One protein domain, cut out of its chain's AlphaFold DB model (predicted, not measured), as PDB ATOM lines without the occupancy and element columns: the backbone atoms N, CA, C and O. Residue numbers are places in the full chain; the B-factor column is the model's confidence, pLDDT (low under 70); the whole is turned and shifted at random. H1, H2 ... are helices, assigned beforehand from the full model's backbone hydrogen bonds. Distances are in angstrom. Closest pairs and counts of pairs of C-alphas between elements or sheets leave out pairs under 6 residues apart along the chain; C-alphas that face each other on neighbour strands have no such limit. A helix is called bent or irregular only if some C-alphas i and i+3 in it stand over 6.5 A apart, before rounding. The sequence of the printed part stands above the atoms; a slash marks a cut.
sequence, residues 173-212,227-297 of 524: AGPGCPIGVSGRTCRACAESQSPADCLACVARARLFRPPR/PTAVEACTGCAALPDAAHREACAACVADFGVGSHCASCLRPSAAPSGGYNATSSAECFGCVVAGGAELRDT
ATOM      1  N   ALA A 173     231.419 303.817 238.060       74.62
ATOM      2  CA  ALA A 173     231.750 304.261 236.709       74.62
ATOM      3  C   ALA A 173     230.748 305.281 236.127       74.62
ATOM      4  O   ALA A 173     230.976 305.801 235.034       74.62
ATOM      5  N   GLY A 174     229.648 305.563 236.834       76.88
ATOM      6  CA  GLY A 174     228.632 306.536 236.445       76.88
ATOM      7  C   GLY A 174     227.288 306.303 237.151       76.88
ATOM      8  O   GLY A 174     227.107 305.287 237.824       76.88
ATOM      9  N   PRO A 175     226.319 307.223 237.006       74.19
ATOM     10  CA  PRO A 175     224.985 307.059 237.583       74.19
ATOM     11  C   PRO A 175     224.346 305.722 237.172       74.19
ATOM     12  O   PRO A 175     224.318 305.388 235.991       74.19
ATOM     13  N   GLY A 176     223.847 304.956 238.147       75.81
ATOM     14  CA  GLY A 176     223.242 303.635 237.918       75.81
ATOM     15  C   GLY A 176     224.230 302.460 237.855       75.81
ATOM     16  O   GLY A 176     223.790 301.312 237.841       75.81
ATOM     17  N   CYS A 177     225.543 302.710 237.879       77.75
ATOM     18  CA  CYS A 177     226.554 301.655 237.953       77.75
ATOM     19  C   CYS A 177     226.876 301.304 239.415       77.75
ATOM     20  O   CYS A 177     227.227 302.209 240.187       77.75
ATOM     21  N   PRO A 178     226.839 300.016 239.806       75.81
ATOM     22  CA  PRO A 178     227.316 299.589 241.112       75.81
ATOM     23  C   PRO A 178     228.788 299.961 241.318       75.81
ATOM     24  O   PRO A 178     229.584 300.008 240.375       75.81
ATOM     25  N   ILE A 179     229.154 300.231 242.569       75.38
ATOM     26  CA  ILE A 179     230.540 300.514 242.947       75.38
ATOM     27  C   ILE A 179     231.408 299.291 242.624       75.38
ATOM     28  O   ILE A 179     231.016 298.160 242.901       75.38
ATOM     29  N   GLY A 180     232.584 299.526 242.038       69.69
ATOM     30  CA  GLY A 180     233.520 298.457 241.681       69.69
ATOM     31  C   GLY A 180     233.221 297.774 240.346       69.69
ATOM     32  O   GLY A 180     234.006 296.936 239.913       69.69
ATOM     33  N   VAL A 181     232.137 298.146 239.659       75.31
ATOM     34  CA  VAL A 181     231.864 297.710 238.284       75.31
ATOM     35  C   VAL A 181     232.479 298.711 237.309       75.31
ATOM     36  O   VAL A 181     232.219 299.914 237.378       75.31
ATOM     37  N   SER A 182     233.290 298.220 236.375       74.25
ATOM     38  CA  SER A 182     233.912 299.037 235.337       74.25
ATOM     39  C   SER A 182     232.866 299.660 234.408       74.25
ATOM     40  O   SER A 182     231.789 299.110 234.169       74.25
ATOM     41  N   GLY A 183     233.192 300.810 233.809       78.25
ATOM     42  CA  GLY A 183     232.279 301.487 232.880       78.25
ATOM     43  C   GLY A 183     231.941 300.652 231.646       78.25
ATOM     44  O   GLY A 183     230.838 300.755 231.113       78.25
ATOM     45  N   ARG A 184     232.861 299.775 231.225       79.69
ATOM     46  CA  ARG A 184     232.624 298.811 230.145       79.69
ATOM     47  C   ARG A 184     231.532 297.818 230.533       79.69
ATOM     48  O   ARG A 184     230.604 297.610 229.758       79.69
ATOM     49  N   THR A 185     231.640 297.230 231.719       79.62
ATOM     50  CA  THR A 185     230.684 296.242 232.224       79.62
ATOM     51  C   THR A 185     229.329 296.858 232.505       79.62
ATOM     52  O   THR A 185     228.307 296.311 232.101       79.62
ATOM     53  N   CYS A 186     229.317 298.042 233.115       83.88
ATOM     54  CA  CYS A 186     228.083 298.766 233.362       83.88
ATOM     55  C   CYS A 186     227.344 299.092 232.056       83.88
ATOM     56  O   CYS A 186     226.143 298.857 231.965       83.88
ATOM     57  N   ARG A 187     228.058 299.549 231.014       85.88
ATOM     58  CA  ARG A 187     227.460 299.790 229.691       85.88
ATOM     59  C   ARG A 187     226.902 298.506 229.075       85.88
ATOM     60  O   ARG A 187     225.761 298.505 228.633       85.88
ATOM     61  N   ALA A 188     227.667 297.415 229.108       84.38
ATOM     62  CA  ALA A 188     227.221 296.131 228.574       84.38
ATOM     63  C   ALA A 188     225.959 295.607 229.286       84.38
ATOM     64  O   ALA A 188     225.042 295.116 228.634       84.38
ATOM     65  N   CYS A 189     225.875 295.754 230.612       87.00
ATOM     66  CA  CYS A 189     224.672 295.385 231.353       87.00
ATOM     67  C   CYS A 189     223.497 296.334 231.100       87.00
ATOM     68  O   CYS A 189     222.367 295.862 230.994       87.00
ATOM     69  N   ALA A 190     223.739 297.638 230.958       88.31
ATOM     70  CA  ALA A 190     222.698 298.605 230.611       88.31
ATOM     71  C   ALA A 190     222.061 298.317 229.239       88.31
ATOM     72  O   ALA A 190     220.878 298.579 229.049       88.31
ATOM     73  N   GLU A 191     222.828 297.745 228.310       87.44
ATOM     74  CA  GLU A 191     222.369 297.326 226.979       87.44
ATOM     75  C   GLU A 191     221.698 295.934 226.969       87.44
ATOM     76  O   GLU A 191     221.192 295.499 225.934       87.44
ATOM     77  N   SER A 192     221.681 295.217 228.098       87.25
ATOM     78  CA  SER A 192     221.057 293.890 228.197       87.25
ATOM     79  C   SER A 192     219.531 293.965 228.345       87.25
ATOM     80  O   SER A 192     218.976 294.997 228.718       87.25
ATOM     81  N   GLN A 193     218.836 292.850 228.091       85.88
ATOM     82  CA  GLN A 193     217.372 292.782 228.226       85.88
ATOM     83  C   GLN A 193     216.896 292.964 229.678       85.88
ATOM     84  O   GLN A 193     215.796 293.466 229.898       85.88
ATOM     85  N   SER A 194     217.721 292.584 230.660       89.19
ATOM     86  CA  SER A 194     217.461 292.804 232.085       89.19
ATOM     87  C   SER A 194     218.698 293.400 232.772       89.19
ATOM     88  O   SER A 194     219.523 292.664 233.327       89.19
ATOM     89  N   PRO A 195     218.859 294.739 232.747       89.19
ATOM     90  CA  PRO A 195     220.042 295.394 233.302       89.19
ATOM     91  C   PRO A 195     220.284 295.100 234.783       89.19
ATOM     92  O   PRO A 195     221.429 294.898 235.187       89.19
ATOM     93  N   ALA A 196     219.218 295.030 235.585       87.44
ATOM     94  CA  ALA A 196     219.312 294.720 237.009       87.44
ATOM     95  C   ALA A 196     219.849 293.298 237.250       87.44
ATOM     96  O   ALA A 196     220.772 293.129 238.048       87.44
ATOM     97  N   ASP A 197     219.348 292.303 236.510       87.69
ATOM     98  CA  ASP A 197     219.808 290.912 236.624       87.69
ATOM     99  C   ASP A 197     221.254 290.761 236.136       87.69
ATOM    100  O   ASP A 197     222.047 290.046 236.752       87.69
ATOM    101  N   CYS A 198     221.636 291.473 235.068       88.38
ATOM    102  CA  CYS A 198     223.017 291.485 234.586       88.38
ATOM    103  C   CYS A 198     223.975 292.045 235.641       88.38
ATOM    104  O   CYS A 198     224.979 291.409 235.963       88.38
ATOM    105  N   LEU A 199     223.655 293.209 236.218       85.00
ATOM    106  CA  LEU A 199     224.482 293.845 237.245       85.00
ATOM    107  C   LEU A 199     224.562 292.992 238.519       85.00
ATOM    108  O   LEU A 199     225.644 292.855 239.091       85.00
ATOM    109  N   ALA A 200     223.451 292.374 238.930       83.62
ATOM    110  CA  ALA A 200     223.420 291.455 240.067       83.62
ATOM    111  C   ALA A 200     224.263 290.193 239.813       83.62
ATOM    112  O   ALA A 200     224.995 289.753 240.701       83.62
ATOM    113  N   CYS A 201     224.209 289.633 238.601       83.44
ATOM    114  CA  CYS A 201     225.041 288.501 238.198       83.44
ATOM    115  C   CYS A 201     226.532 288.863 238.217       83.44
ATOM    116  O   CYS A 201     227.323 288.144 238.825       83.44
ATOM    117  N   VAL A 202     226.917 290.001 237.624       78.62
ATOM    118  CA  VAL A 202     228.317 290.462 237.592       78.62
ATOM    119  C   VAL A 202     228.856 290.656 239.005       78.62
ATOM    120  O   VAL A 202     229.965 290.217 239.295       78.62
ATOM    121  N   ALA A 203     228.068 291.256 239.899       73.94
ATOM    122  CA  ALA A 203     228.472 291.471 241.288       73.94
ATOM    123  C   ALA A 203     228.713 290.157 242.057       73.94
ATOM    124  O   ALA A 203     229.475 290.142 243.023       73.94
ATOM    125  N   ARG A 204     228.073 289.056 241.640       70.25
ATOM    126  CA  ARG A 204     228.200 287.728 242.261       70.25
ATOM    127  C   ARG A 204     229.201 286.811 241.558       70.25
ATOM    128  O   ARG A 204     229.578 285.794 242.139       70.25
ATOM    129  N   ALA A 205     229.613 287.124 240.332       62.44
ATOM    130  CA  ALA A 205     230.499 286.279 239.542       62.44
ATOM    131  C   ALA A 205     231.887 286.178 240.195       62.44
ATOM    132  O   ALA A 205     232.620 287.158 240.297       62.44
ATOM    133  N   ARG A 206     232.273 284.969 240.619       54.84
ATOM    134  CA  ARG A 206     233.547 284.717 241.318       54.84
ATOM    135  C   ARG A 206     234.735 284.442 240.389       54.84
ATOM    136  O   ARG A 206     235.810 284.117 240.878       54.84
ATOM    137  N   LEU A 207     234.572 284.543 239.065       50.50
ATOM    138  CA  LEU A 207     235.620 284.186 238.101       50.50
ATOM    139  C   LEU A 207     236.068 285.348 237.219       50.50
ATOM    140  O   LEU A 207     235.261 286.059 236.623       50.50
ATOM    141  N   PHE A 208     237.387 285.434 237.036       46.56
ATOM    142  CA  PHE A 208     238.027 286.362 236.114       46.56
ATOM    143  C   PHE A 208     238.643 285.648 234.909       46.56
ATOM    144  O   PHE A 208     239.382 284.671 235.039       46.56
ATOM    145  N   ARG A 209     238.406 286.218 233.724       43.62
ATOM    146  CA  ARG A 209     239.230 286.029 232.529       43.62
ATOM    147  C   ARG A 209     239.909 287.372 232.244       43.62
ATOM    148  O   ARG A 209     239.176 288.337 232.029       43.62
ATOM    149  N   PRO A 210     241.251 287.461 232.160       36.72
ATOM    150  CA  PRO A 210     241.879 288.683 231.680       36.72
ATOM    151  C   PRO A 210     241.387 289.000 230.262       36.72
ATOM    152  O   PRO A 210     241.282 288.079 229.435       36.72
ATOM    153  N   PRO A 211     241.062 290.271 229.956       34.84
ATOM    154  CA  PRO A 211     240.712 290.673 228.604       34.84
ATOM    155  C   PRO A 211     241.841 290.238 227.664       34.84
ATOM    156  O   PRO A 211     243.014 290.465 227.940       34.84
ATOM    157  N   ARG A 212     241.463 289.523 226.596       33.38
ATOM    158  CA  ARG A 212     242.351 288.892 225.609       33.38
ATOM    159  C   ARG A 212     243.603 289.745 225.325       33.38
ATOM    160  O   ARG A 212     243.488 290.752 224.633       33.38
ATOM    161  N   PRO A 227     233.246 282.861 227.315       50.53
ATOM    162  CA  PRO A 227     232.835 284.242 227.552       50.53
ATOM    163  C   PRO A 227     233.528 284.867 228.773       50.53
ATOM    164  O   PRO A 227     233.995 284.166 229.670       50.53
ATOM    165  N   THR A 228     233.629 286.196 228.811       66.50
ATOM    166  CA  THR A 228     233.942 286.920 230.061       66.50
ATOM    167  C   THR A 228     232.771 286.811 231.051       66.50
ATOM    168  O   THR A 228     231.657 286.496 230.643       66.50
ATOM    169  N   ALA A 229     232.986 287.084 232.346       70.12
ATOM    170  CA  ALA A 229     231.892 287.128 233.331       70.12
ATOM    171  C   ALA A 229     230.777 288.095 232.905       70.12
ATOM    172  O   ALA A 229     229.599 287.773 233.010       70.12
ATOM    173  N   VAL A 230     231.158 289.232 232.321       75.69
ATOM    174  CA  VAL A 230     230.235 290.208 231.736       75.69
ATOM    175  C   VAL A 230     229.434 289.595 230.597       75.69
ATOM    176  O   VAL A 230     228.215 289.648 230.629       75.69
ATOM    177  N   GLU A 231     230.099 288.966 229.623       76.94
ATOM    178  CA  GLU A 231     229.430 288.318 228.484       76.94
ATOM    179  C   GLU A 231     228.472 287.205 228.945       76.94
ATOM    180  O   GLU A 231     227.368 287.068 228.418       76.94
ATOM    181  N   ALA A 232     228.872 286.437 229.960       78.88
ATOM    182  CA  ALA A 232     228.055 285.395 230.566       78.88
ATOM    183  C   ALA A 232     226.819 285.973 231.257       78.88
ATOM    184  O   ALA A 232     225.711 285.523 230.991       78.88
ATOM    185  N   CYS A 233     226.993 287.008 232.078       84.69
ATOM    186  CA  CYS A 233     225.900 287.671 232.777       84.69
ATOM    187  C   CYS A 233     224.967 288.435 231.830       84.69
ATOM    188  O   CYS A 233     223.756 288.400 232.031       84.69
ATOM    189  N   THR A 234     225.482 289.044 230.757       86.00
ATOM    190  CA  THR A 234     224.638 289.602 229.688       86.00
ATOM    191  C   THR A 234     223.860 288.508 228.961       86.00
ATOM    192  O   THR A 234     222.701 288.715 228.619       86.00
ATOM    193  N   GLY A 235     224.467 287.329 228.770       85.94
ATOM    194  CA  GLY A 235     223.793 286.153 228.220       85.94
ATOM    195  C   GLY A 235     222.686 285.655 229.147       85.94
ATOM    196  O   GLY A 235     221.557 285.492 228.703       85.94
ATOM    197  N   CYS A 236     222.967 285.518 230.446       88.75
ATOM    198  CA  CYS A 236     221.955 285.179 231.444       88.75
ATOM    199  C   CYS A 236     220.809 286.188 231.427       88.75
ATOM    200  O   CYS A 236     219.657 285.787 231.355       88.75
ATOM    201  N   ALA A 237     221.107 287.489 231.416       89.94
ATOM    202  CA  ALA A 237     220.100 288.546 231.380       89.94
ATOM    203  C   ALA A 237     219.257 288.562 230.092       89.94
ATOM    204  O   ALA A 237     218.178 289.143 230.092       89.94
ATOM    205  N   ALA A 238     219.727 287.923 229.016       87.88
ATOM    206  CA  ALA A 238     218.999 287.766 227.760       87.88
ATOM    207  C   ALA A 238     218.092 286.520 227.721       87.88
ATOM    208  O   ALA A 238     217.493 286.241 226.680       87.88
ATOM    209  N   LEU A 239     218.009 285.736 228.805       88.56
ATOM    210  CA  LEU A 239     217.067 284.620 228.894       88.56
ATOM    211  C   LEU A 239     215.647 285.145 229.183       88.56
ATOM    212  O   LEU A 239     215.470 286.012 230.046       88.56
ATOM    213  N   PRO A 240     214.621 284.608 228.498       84.56
ATOM    214  CA  PRO A 240     213.267 285.159 228.550       84.56
ATOM    215  C   PRO A 240     212.593 284.981 229.919       84.56
ATOM    216  O   PRO A 240     211.880 285.869 230.384       84.56
ATOM    217  N   ASP A 241     212.850 283.862 230.596       89.88
ATOM    218  CA  ASP A 241     212.195 283.493 231.852       89.88
ATOM    219  C   ASP A 241     213.047 283.834 233.085       89.88
ATOM    220  O   ASP A 241     214.263 283.638 233.085       89.88
ATOM    221  N   ALA A 242     212.405 284.325 234.149       89.88
ATOM    222  CA  ALA A 242     213.089 284.751 235.369       89.88
ATOM    223  C   ALA A 242     213.800 283.598 236.096       89.88
ATOM    224  O   ALA A 242     214.922 283.788 236.563       89.88
ATOM    225  N   ALA A 243     213.206 282.401 236.137       90.12
ATOM    226  CA  ALA A 243     213.833 281.235 236.755       90.12
ATOM    227  C   ALA A 243     215.052 280.769 235.944       90.12
ATOM    228  O   ALA A 243     216.072 280.397 236.526       90.12
ATOM    229  N   HIS A 244     215.006 280.860 234.608       91.25
ATOM    230  CA  HIS A 244     216.186 280.609 233.769       91.25
ATOM    231  C   HIS A 244     217.293 281.648 234.003       91.25
ATOM    232  O   HIS A 244     218.462 281.269 234.113       91.25
ATOM    233  N   ARG A 245     216.946 282.942 234.118       90.62
ATOM    234  CA  ARG A 245     217.915 284.010 234.440       90.62
ATOM    235  C   ARG A 245     218.587 283.767 235.786       90.62
ATOM    236  O   ARG A 245     219.811 283.833 235.868       90.62
ATOM    237  N   GLU A 246     217.804 283.448 236.813       89.38
ATOM    238  CA  GLU A 246     218.307 283.177 238.161       89.38
ATOM    239  C   GLU A 246     219.198 281.933 238.193       89.38
ATOM    240  O   GLU A 246     220.309 281.989 238.722       89.38
ATOM    241  N   ALA A 247     218.762 280.832 237.570       88.56
ATOM    242  CA  ALA A 247     219.560 279.616 237.471       88.56
ATOM    243  C   ALA A 247     220.886 279.881 236.749       88.56
ATOM    244  O   ALA A 247     221.939 279.488 237.244       88.56
ATOM    245  N   CYS A 248     220.855 280.606 235.629       88.94
ATOM    246  CA  CYS A 248     222.050 280.991 234.888       88.94
ATOM    247  C   CYS A 248     222.999 281.868 235.716       88.94
ATOM    248  O   CYS A 248     224.195 281.585 235.789       88.94
ATOM    249  N   ALA A 249     222.478 282.897 236.388       86.50
ATOM    250  CA  ALA A 249     223.278 283.772 237.239       86.50
ATOM    251  C   ALA A 249     223.900 283.007 238.417       86.50
ATOM    252  O   ALA A 249     225.073 283.209 238.724       86.50
ATOM    253  N   ALA A 250     223.153 282.084 239.035       83.88
ATOM    254  CA  ALA A 250     223.677 281.191 240.065       83.88
ATOM    255  C   ALA A 250     224.776 280.276 239.506       83.88
ATOM    256  O   ALA A 250     225.825 280.142 240.123       83.88
ATOM    257  N   CYS A 251     224.599 279.727 238.299       80.06
ATOM    258  CA  CYS A 251     225.626 278.925 237.638       80.06
ATOM    259  C   CYS A 251     226.935 279.704 237.445       80.06
ATOM    260  O   CYS A 251     228.015 279.221 237.777       80.06
ATOM    261  N   VAL A 252     226.841 280.939 236.948       79.19
ATOM    262  CA  VAL A 252     228.002 281.820 236.753       79.19
ATOM    263  C   VAL A 252     228.627 282.246 238.088       79.19
ATOM    264  O   VAL A 252     229.847 282.359 238.175       79.19
ATOM    265  N   ALA A 253     227.830 282.466 239.131       75.00
ATOM    266  CA  ALA A 253     228.327 282.866 240.447       75.00
ATOM    267  C   ALA A 253     229.024 281.723 241.201       75.00
ATOM    268  O   ALA A 253     230.104 281.924 241.763       75.00
ATOM    269  N   ASP A 254     228.416 280.537 241.197       72.62
ATOM    270  CA  ASP A 254     228.819 279.406 242.037       72.62
ATOM    271  C   ASP A 254     229.903 278.548 241.369       72.62
ATOM    272  O   ASP A 254     230.789 278.029 242.048       72.62
ATOM    273  N   PHE A 255     229.852 278.425 240.037       66.56
ATOM    274  CA  PHE A 255     230.718 277.540 239.249       66.56
ATOM    275  C   PHE A 255     231.548 278.282 238.205       66.56
ATOM    276  O   PHE A 255     232.603 277.807 237.791       66.56
ATOM    277  N   GLY A 256     231.084 279.459 237.782       67.62
ATOM    278  CA  GLY A 256     231.784 280.283 236.818       67.62
ATOM    279  C   GLY A 256     231.590 279.891 235.355       67.62
ATOM    280  O   GLY A 256     231.007 278.873 235.018       67.62
ATOM    281  N   VAL A 257     232.067 280.750 234.453       63.09
ATOM    282  CA  VAL A 257     231.611 280.859 233.051       63.09
ATOM    283  C   VAL A 257     231.895 279.637 232.154       63.09
ATOM    284  O   VAL A 257     231.330 279.519 231.068       63.09
ATOM    285  N   GLY A 258     232.785 278.734 232.567       58.94
ATOM    286  CA  GLY A 258     233.232 277.592 231.759       58.94
ATOM    287  C   GLY A 258     232.806 276.221 232.273       58.94
ATOM    288  O   GLY A 258     233.196 275.227 231.665       58.94
ATOM    289  N   SER A 259     232.049 276.167 233.369       61.34
ATOM    290  CA  SER A 259     231.944 274.965 234.196       61.34
ATOM    291  C   SER A 259     230.501 274.585 234.506       61.34
ATOM    292  O   SER A 259     229.623 275.443 234.615       61.34
ATOM    293  N   HIS A 260     230.268 273.282 234.680       73.38
ATOM    294  CA  HIS A 260     228.992 272.716 235.129       73.38
ATOM    295  C   HIS A 260     227.785 273.241 234.334       73.38
ATOM    296  O   HIS A 260     227.778 273.135 233.112       73.38
ATOM    297  N   CYS A 261     226.777 273.819 234.992       78.06
ATOM    298  CA  CYS A 261     225.600 274.357 234.318       78.06
ATOM    299  C   CYS A 261     225.848 275.669 233.554       78.06
ATOM    300  O   CYS A 261     225.026 276.038 232.717       78.06
ATOM    301  N   ALA A 262     226.968 276.373 233.764       75.12
ATOM    302  CA  ALA A 262     227.261 277.606 233.026       75.12
ATOM    303  C   ALA A 262     227.593 277.350 231.546       75.12
ATOM    304  O   ALA A 262     227.437 278.247 230.719       75.12
ATOM    305  N   SER A 263     227.978 276.125 231.174       76.62
ATOM    306  CA  SER A 263     228.144 275.726 229.768       76.62
ATOM    307  C   SER A 263     226.828 275.783 228.973       76.62
ATOM    308  O   SER A 263     226.874 275.919 227.749       76.62
ATOM    309  N   CYS A 264     225.664 275.801 229.642       82.88
ATOM    310  CA  CYS A 264     224.374 276.090 229.007       82.88
ATOM    311  C   CYS A 264     224.306 277.487 228.371       82.88
ATOM    312  O   CYS A 264     223.440 277.713 227.538       82.88
ATOM    313  N   LEU A 265     225.203 278.426 228.706       77.56
ATOM    314  CA  LEU A 265     225.268 279.731 228.037       77.56
ATOM    315  C   LEU A 265     225.737 279.640 226.584       77.56
ATOM    316  O   LEU A 265     225.461 280.537 225.788       77.56
ATOM    317  N   ARG A 266     226.503 278.602 226.235       67.94
ATOM    318  CA  ARG A 266     227.052 278.414 224.888       67.94
ATOM    319  C   ARG A 266     227.017 276.943 224.503       67.94
ATOM    320  O   ARG A 266     228.074 276.315 224.433       67.94
ATOM    321  N   PRO A 267     225.828 276.396 224.219       57.94
ATOM    322  CA  PRO A 267     225.726 275.059 223.668       57.94
ATOM    323  C   PRO A 267     226.466 275.016 222.316       57.94
ATOM    324  O   PRO A 267     226.050 275.636 221.340       57.94
ATOM    325  N   SER A 268     227.634 274.364 222.277       52.72
ATOM    326  CA  SER A 268     228.646 274.379 221.207       52.72
ATOM    327  C   SER A 268     228.232 273.760 219.859       52.72
ATOM    328  O   SER A 268     229.097 273.321 219.106       52.72
ATOM    329  N   ALA A 269     226.947 273.707 219.513       43.12
ATOM    330  CA  ALA A 269     226.487 273.094 218.265       43.12
ATOM    331  C   ALA A 269     226.541 274.030 217.035       43.12
ATOM    332  O   ALA A 269     226.362 273.568 215.911       43.12
ATOM    333  N   ALA A 270     226.797 275.335 217.199       36.84
ATOM    334  CA  ALA A 270     226.845 276.275 216.075       36.84
ATOM    335  C   ALA A 270     228.291 276.530 215.584       36.84
ATOM    336  O   ALA A 270     229.126 276.965 216.383       36.84
ATOM    337  N   PRO A 271     228.590 276.390 214.272       36.69
ATOM    338  CA  PRO A 271     229.905 276.690 213.680       36.69
ATOM    339  C   PRO A 271     230.408 278.124 213.925       36.69
ATOM    340  O   PRO A 271     231.601 278.392 213.814       36.69
ATOM    341  N   SER A 272     229.508 279.053 214.262       42.09
ATOM    342  CA  SER A 272     229.814 280.455 214.570       42.09
ATOM    343  C   SER A 272     230.135 280.718 216.048       42.09
ATOM    344  O   SER A 272     230.516 281.835 216.394       42.09
ATOM    345  N   GLY A 273     229.985 279.725 216.935       51.84
ATOM    346  CA  GLY A 273     230.325 279.831 218.358       51.84
ATOM    347  C   GLY A 273     229.575 280.921 219.139       51.84
ATOM    348  O   GLY A 273     229.999 281.241 220.248       51.84
ATOM    349  N   GLY A 274     228.512 281.515 218.592       58.09
ATOM    350  CA  GLY A 274     227.748 282.592 219.230       58.09
ATOM    351  C   GLY A 274     226.783 282.107 220.318       58.09
ATOM    352  O   GLY A 274     226.445 280.928 220.386       58.09
ATOM    353  N   TYR A 275     226.338 283.031 221.170       68.56
ATOM    354  CA  TYR A 275     225.237 282.811 222.115       68.56
ATOM    355  C   TYR A 275     223.923 282.563 221.350       68.56
ATOM    356  O   TYR A 275     223.589 283.332 220.449       68.56
ATOM    357  N   ASN A 276     223.176 281.515 221.715       76.50
ATOM    358  CA  ASN A 276     221.838 281.228 221.187       76.50
ATOM    359  C   ASN A 276     220.836 281.211 222.346       76.50
ATOM    360  O   ASN A 276     220.806 280.257 223.118       76.50
ATOM    361  N   ALA A 277     220.012 282.255 222.451       78.00
ATOM    362  CA  ALA A 277     219.073 282.424 223.559       78.00
ATOM    363  C   ALA A 277     218.088 281.253 223.710       78.00
ATOM    364  O   ALA A 277     217.786 280.865 224.834       78.00
ATOM    365  N   THR A 278     217.622 280.670 222.602       82.31
ATOM    366  CA  THR A 278     216.650 279.568 222.622       82.31
ATOM    367  C   THR A 278     217.279 278.293 223.171       82.31
ATOM    368  O   THR A 278     216.787 277.746 224.151       82.31
ATOM    369  N   SER A 279     218.412 277.858 222.612       82.06
ATOM    370  CA  SER A 279     219.098 276.648 223.090       82.06
ATOM    371  C   SER A 279     219.626 276.811 224.518       82.06
ATOM    372  O   SER A 279     219.593 275.864 225.301       82.06
ATOM    373  N   SER A 280     220.075 278.015 224.888       86.19
ATOM    374  CA  SER A 280     220.459 278.315 226.269       86.19
ATOM    375  C   SER A 280     219.258 278.225 227.213       86.19
ATOM    376  O   SER A 280     219.377 277.636 228.284       86.19
ATOM    377  N   ALA A 281     218.089 278.746 226.822       87.44
ATOM    378  CA  ALA A 281     216.868 278.645 227.619       87.44
ATOM    379  C   ALA A 281     216.396 277.194 227.784       87.44
ATOM    380  O   ALA A 281     216.043 276.805 228.891       87.44
ATOM    381  N   GLU A 282     216.444 276.373 226.733       88.88
ATOM    382  CA  GLU A 282     216.116 274.940 226.818       88.88
ATOM    383  C   GLU A 282     217.083 274.189 227.749       88.88
ATOM    384  O   GLU A 282     216.661 273.393 228.591       88.88
ATOM    385  N   CYS A 283     218.379 274.496 227.660       90.69
ATOM    386  CA  CYS A 283     219.399 273.922 228.534       90.69
ATOM    387  C   CYS A 283     219.190 274.321 230.000       90.69
ATOM    388  O   CYS A 283     219.201 273.461 230.884       90.69
ATOM    389  N   PHE A 284     218.929 275.604 230.275       92.19
ATOM    390  CA  PHE A 284     218.600 276.060 231.626       92.19
ATOM    391  C   PHE A 284     217.244 275.545 232.111       92.19
ATOM    392  O   PHE A 284     217.102 275.322 233.309       92.19
ATOM    393  N   GLY A 285     216.296 275.250 231.219       92.69
ATOM    394  CA  GLY A 285     215.061 274.544 231.561       92.69
ATOM    395  C   GLY A 285     215.333 273.153 232.138       92.69
ATOM    396  O   GLY A 285     214.772 272.794 233.171       92.69
ATOM    397  N   CYS A 286     216.273 272.404 231.549       92.44
ATOM    398  CA  CYS A 286     216.752 271.142 232.125       92.44
ATOM    399  C   CYS A 286     217.398 271.346 233.507       92.44
ATOM    400  O   CYS A 286     217.115 270.592 234.440       92.44
ATOM    401  N   VAL A 287     218.233 272.382 233.667       91.12
ATOM    402  CA  VAL A 287     218.900 272.685 234.950       91.12
ATOM    403  C   VAL A 287     217.876 273.035 236.030       91.12
ATOM    404  O   VAL A 287     217.964 272.523 237.144       91.12
ATOM    405  N   VAL A 288     216.888 273.871 235.704       92.00
ATOM    406  CA  VAL A 288     215.802 274.257 236.613       92.00
ATOM    407  C   VAL A 288     214.968 273.039 237.002       92.00
ATOM    408  O   VAL A 288     214.738 272.826 238.191       92.00
ATOM    409  N   ALA A 289     214.585 272.193 236.039       90.25
ATOM    410  CA  ALA A 289     213.813 270.979 236.306       90.25
ATOM    411  C   ALA A 289     214.565 269.971 237.196       90.25
ATOM    412  O   ALA A 289     213.952 269.305 238.028       90.25
ATOM    413  N   GLY A 290     215.890 269.869 237.052       83.75
ATOM    414  CA  GLY A 290     216.730 269.005 237.886       83.75
ATOM    415  C   GLY A 290     217.183 269.612 239.217       83.75
ATOM    416  O   GLY A 290     217.800 268.915 240.024       83.75
ATOM    417  N   GLY A 291     216.902 270.893 239.460       85.25
ATOM    418  CA  GLY A 291     217.170 271.572 240.724       85.25
ATOM    419  C   GLY A 291     218.655 271.713 241.086       85.25
ATOM    420  O   GLY A 291     219.542 271.828 240.241       85.25
ATOM    421  N   ALA A 292     218.939 271.757 242.393       79.31
ATOM    422  CA  ALA A 292     220.291 271.966 242.922       79.31
ATOM    423  C   ALA A 292     221.293 270.886 242.501       79.31
ATOM    424  O   ALA A 292     222.467 271.192 242.310       79.31
ATOM    425  N   GLU A 293     220.826 269.652 242.326       80.19
ATOM    426  CA  GLU A 293     221.691 268.518 242.025       80.19
ATOM    427  C   GLU A 293     222.317 268.619 240.631       80.19
ATOM    428  O   GLU A 293     223.499 268.330 240.471       80.19
ATOM    429  N   LEU A 294     221.556 269.068 239.623       83.69
ATOM    430  CA  LEU A 294     222.070 269.188 238.255       83.69
ATOM    431  C   LEU A 294     222.892 270.457 238.017       83.69
ATOM    432  O   LEU A 294     223.675 270.483 237.066       83.69
ATOM    433  N   ARG A 295     222.773 271.474 238.881       82.12
ATOM    434  CA  ARG A 295     223.561 272.714 238.780       82.12
ATOM    435  C   ARG A 295     225.072 272.455 238.846       82.12
ATOM    436  O   ARG A 295     225.823 273.037 238.075       82.12
ATOM    437  N   ASP A 296     225.516 271.521 239.684       74.56
ATOM    438  CA  ASP A 296     226.933 271.133 239.812       74.56
ATOM    439  C   ASP A 296     227.370 270.092 238.760       74.56
ATOM    440  O   ASP A 296     228.371 269.395 238.924       74.56
ATOM    441  N   THR A 297     226.639 269.929 237.656       75.62
ATOM    442  CA  THR A 297     226.943 268.903 236.646       75.62
ATOM    443  C   THR A 297     226.906 269.469 235.235       75.62
ATOM    444  O   THR A 297     226.281 270.493 234.971       75.62
TER     445      THR A 297
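Overview. This is residues 173 to 212 and 227 to 297 of the 524 residues of an uncharacterized protein of Raphidocelis subcapitata (UniProt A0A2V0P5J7). From the long, kinked H6 at one end to H1 at the other, six helices stack in a zigzag of two staggered rows, H2, H4 and H6 in one and H1, H3 and H5 in the other, with H3 and H4 in the middle. The printed part has 111 residues, 65 of them in six named helices, H1 to H6 in chain order, with no named strand, and its class is all helix. The whole is compact, with a radius of gyration of the C-alphas of 13.2 A and spans of 39 by 30 by 24 A.

Along the chain. Find C-alpha 277 at (219.073, 282.424, 223.559); H6, residues 277 to 295, runs 18.6 A to C-alpha 295 at (223.561, 272.714, 238.780). It is irregular, with a kink of 85 degrees near residue 289 and C-alphas 289 and 292 9.3 A apart. Look back to H5, residues 260 to 265, H4, residues 242 to 254 and 17.9 A long, and H3, residues 229 to 237. H2 is residues 195 to 204, and H1, residues 183 to 190, begins at (232.279, 301.487, 232.880).

Arrangement. H3 and H4, the hubs, touch at C-alphas 236 and 245, 5.2 A apart, a hairpin at a shallow tilt of 18 degrees. H4 touches H6 at C-alphas 244 and 284, 5.6 A, a steep tilt of 66 degrees. H5 and H6 form a hairpin, closest at C-alphas 261 and 295, 5.2 A. H2 touches H3 at C-alphas 198 and 233, 5.1 A; H1 touches H3 at C-alphas 189 and 234, 6.0 A. H1 and H6 are apart. Every O i to N i+4 pair is within hydrogen-bond range in H1 to H4; H6 has 11 of 15, and H5 0 of 2, with 2 of 3 O i to N i+3 pairs.

Size, cuts and confidence. The C-alphas of Gly 174 and Gly 290, the two farthest apart, are 39.4 A apart. Residues 213 to 226 are not printed, and C-alphas 212 and 227 are 10.8 A apart across the cut. H5 to H6 is a long link. Confidence is under 70 at, among others, residues 205 to 212 and 266 to 275.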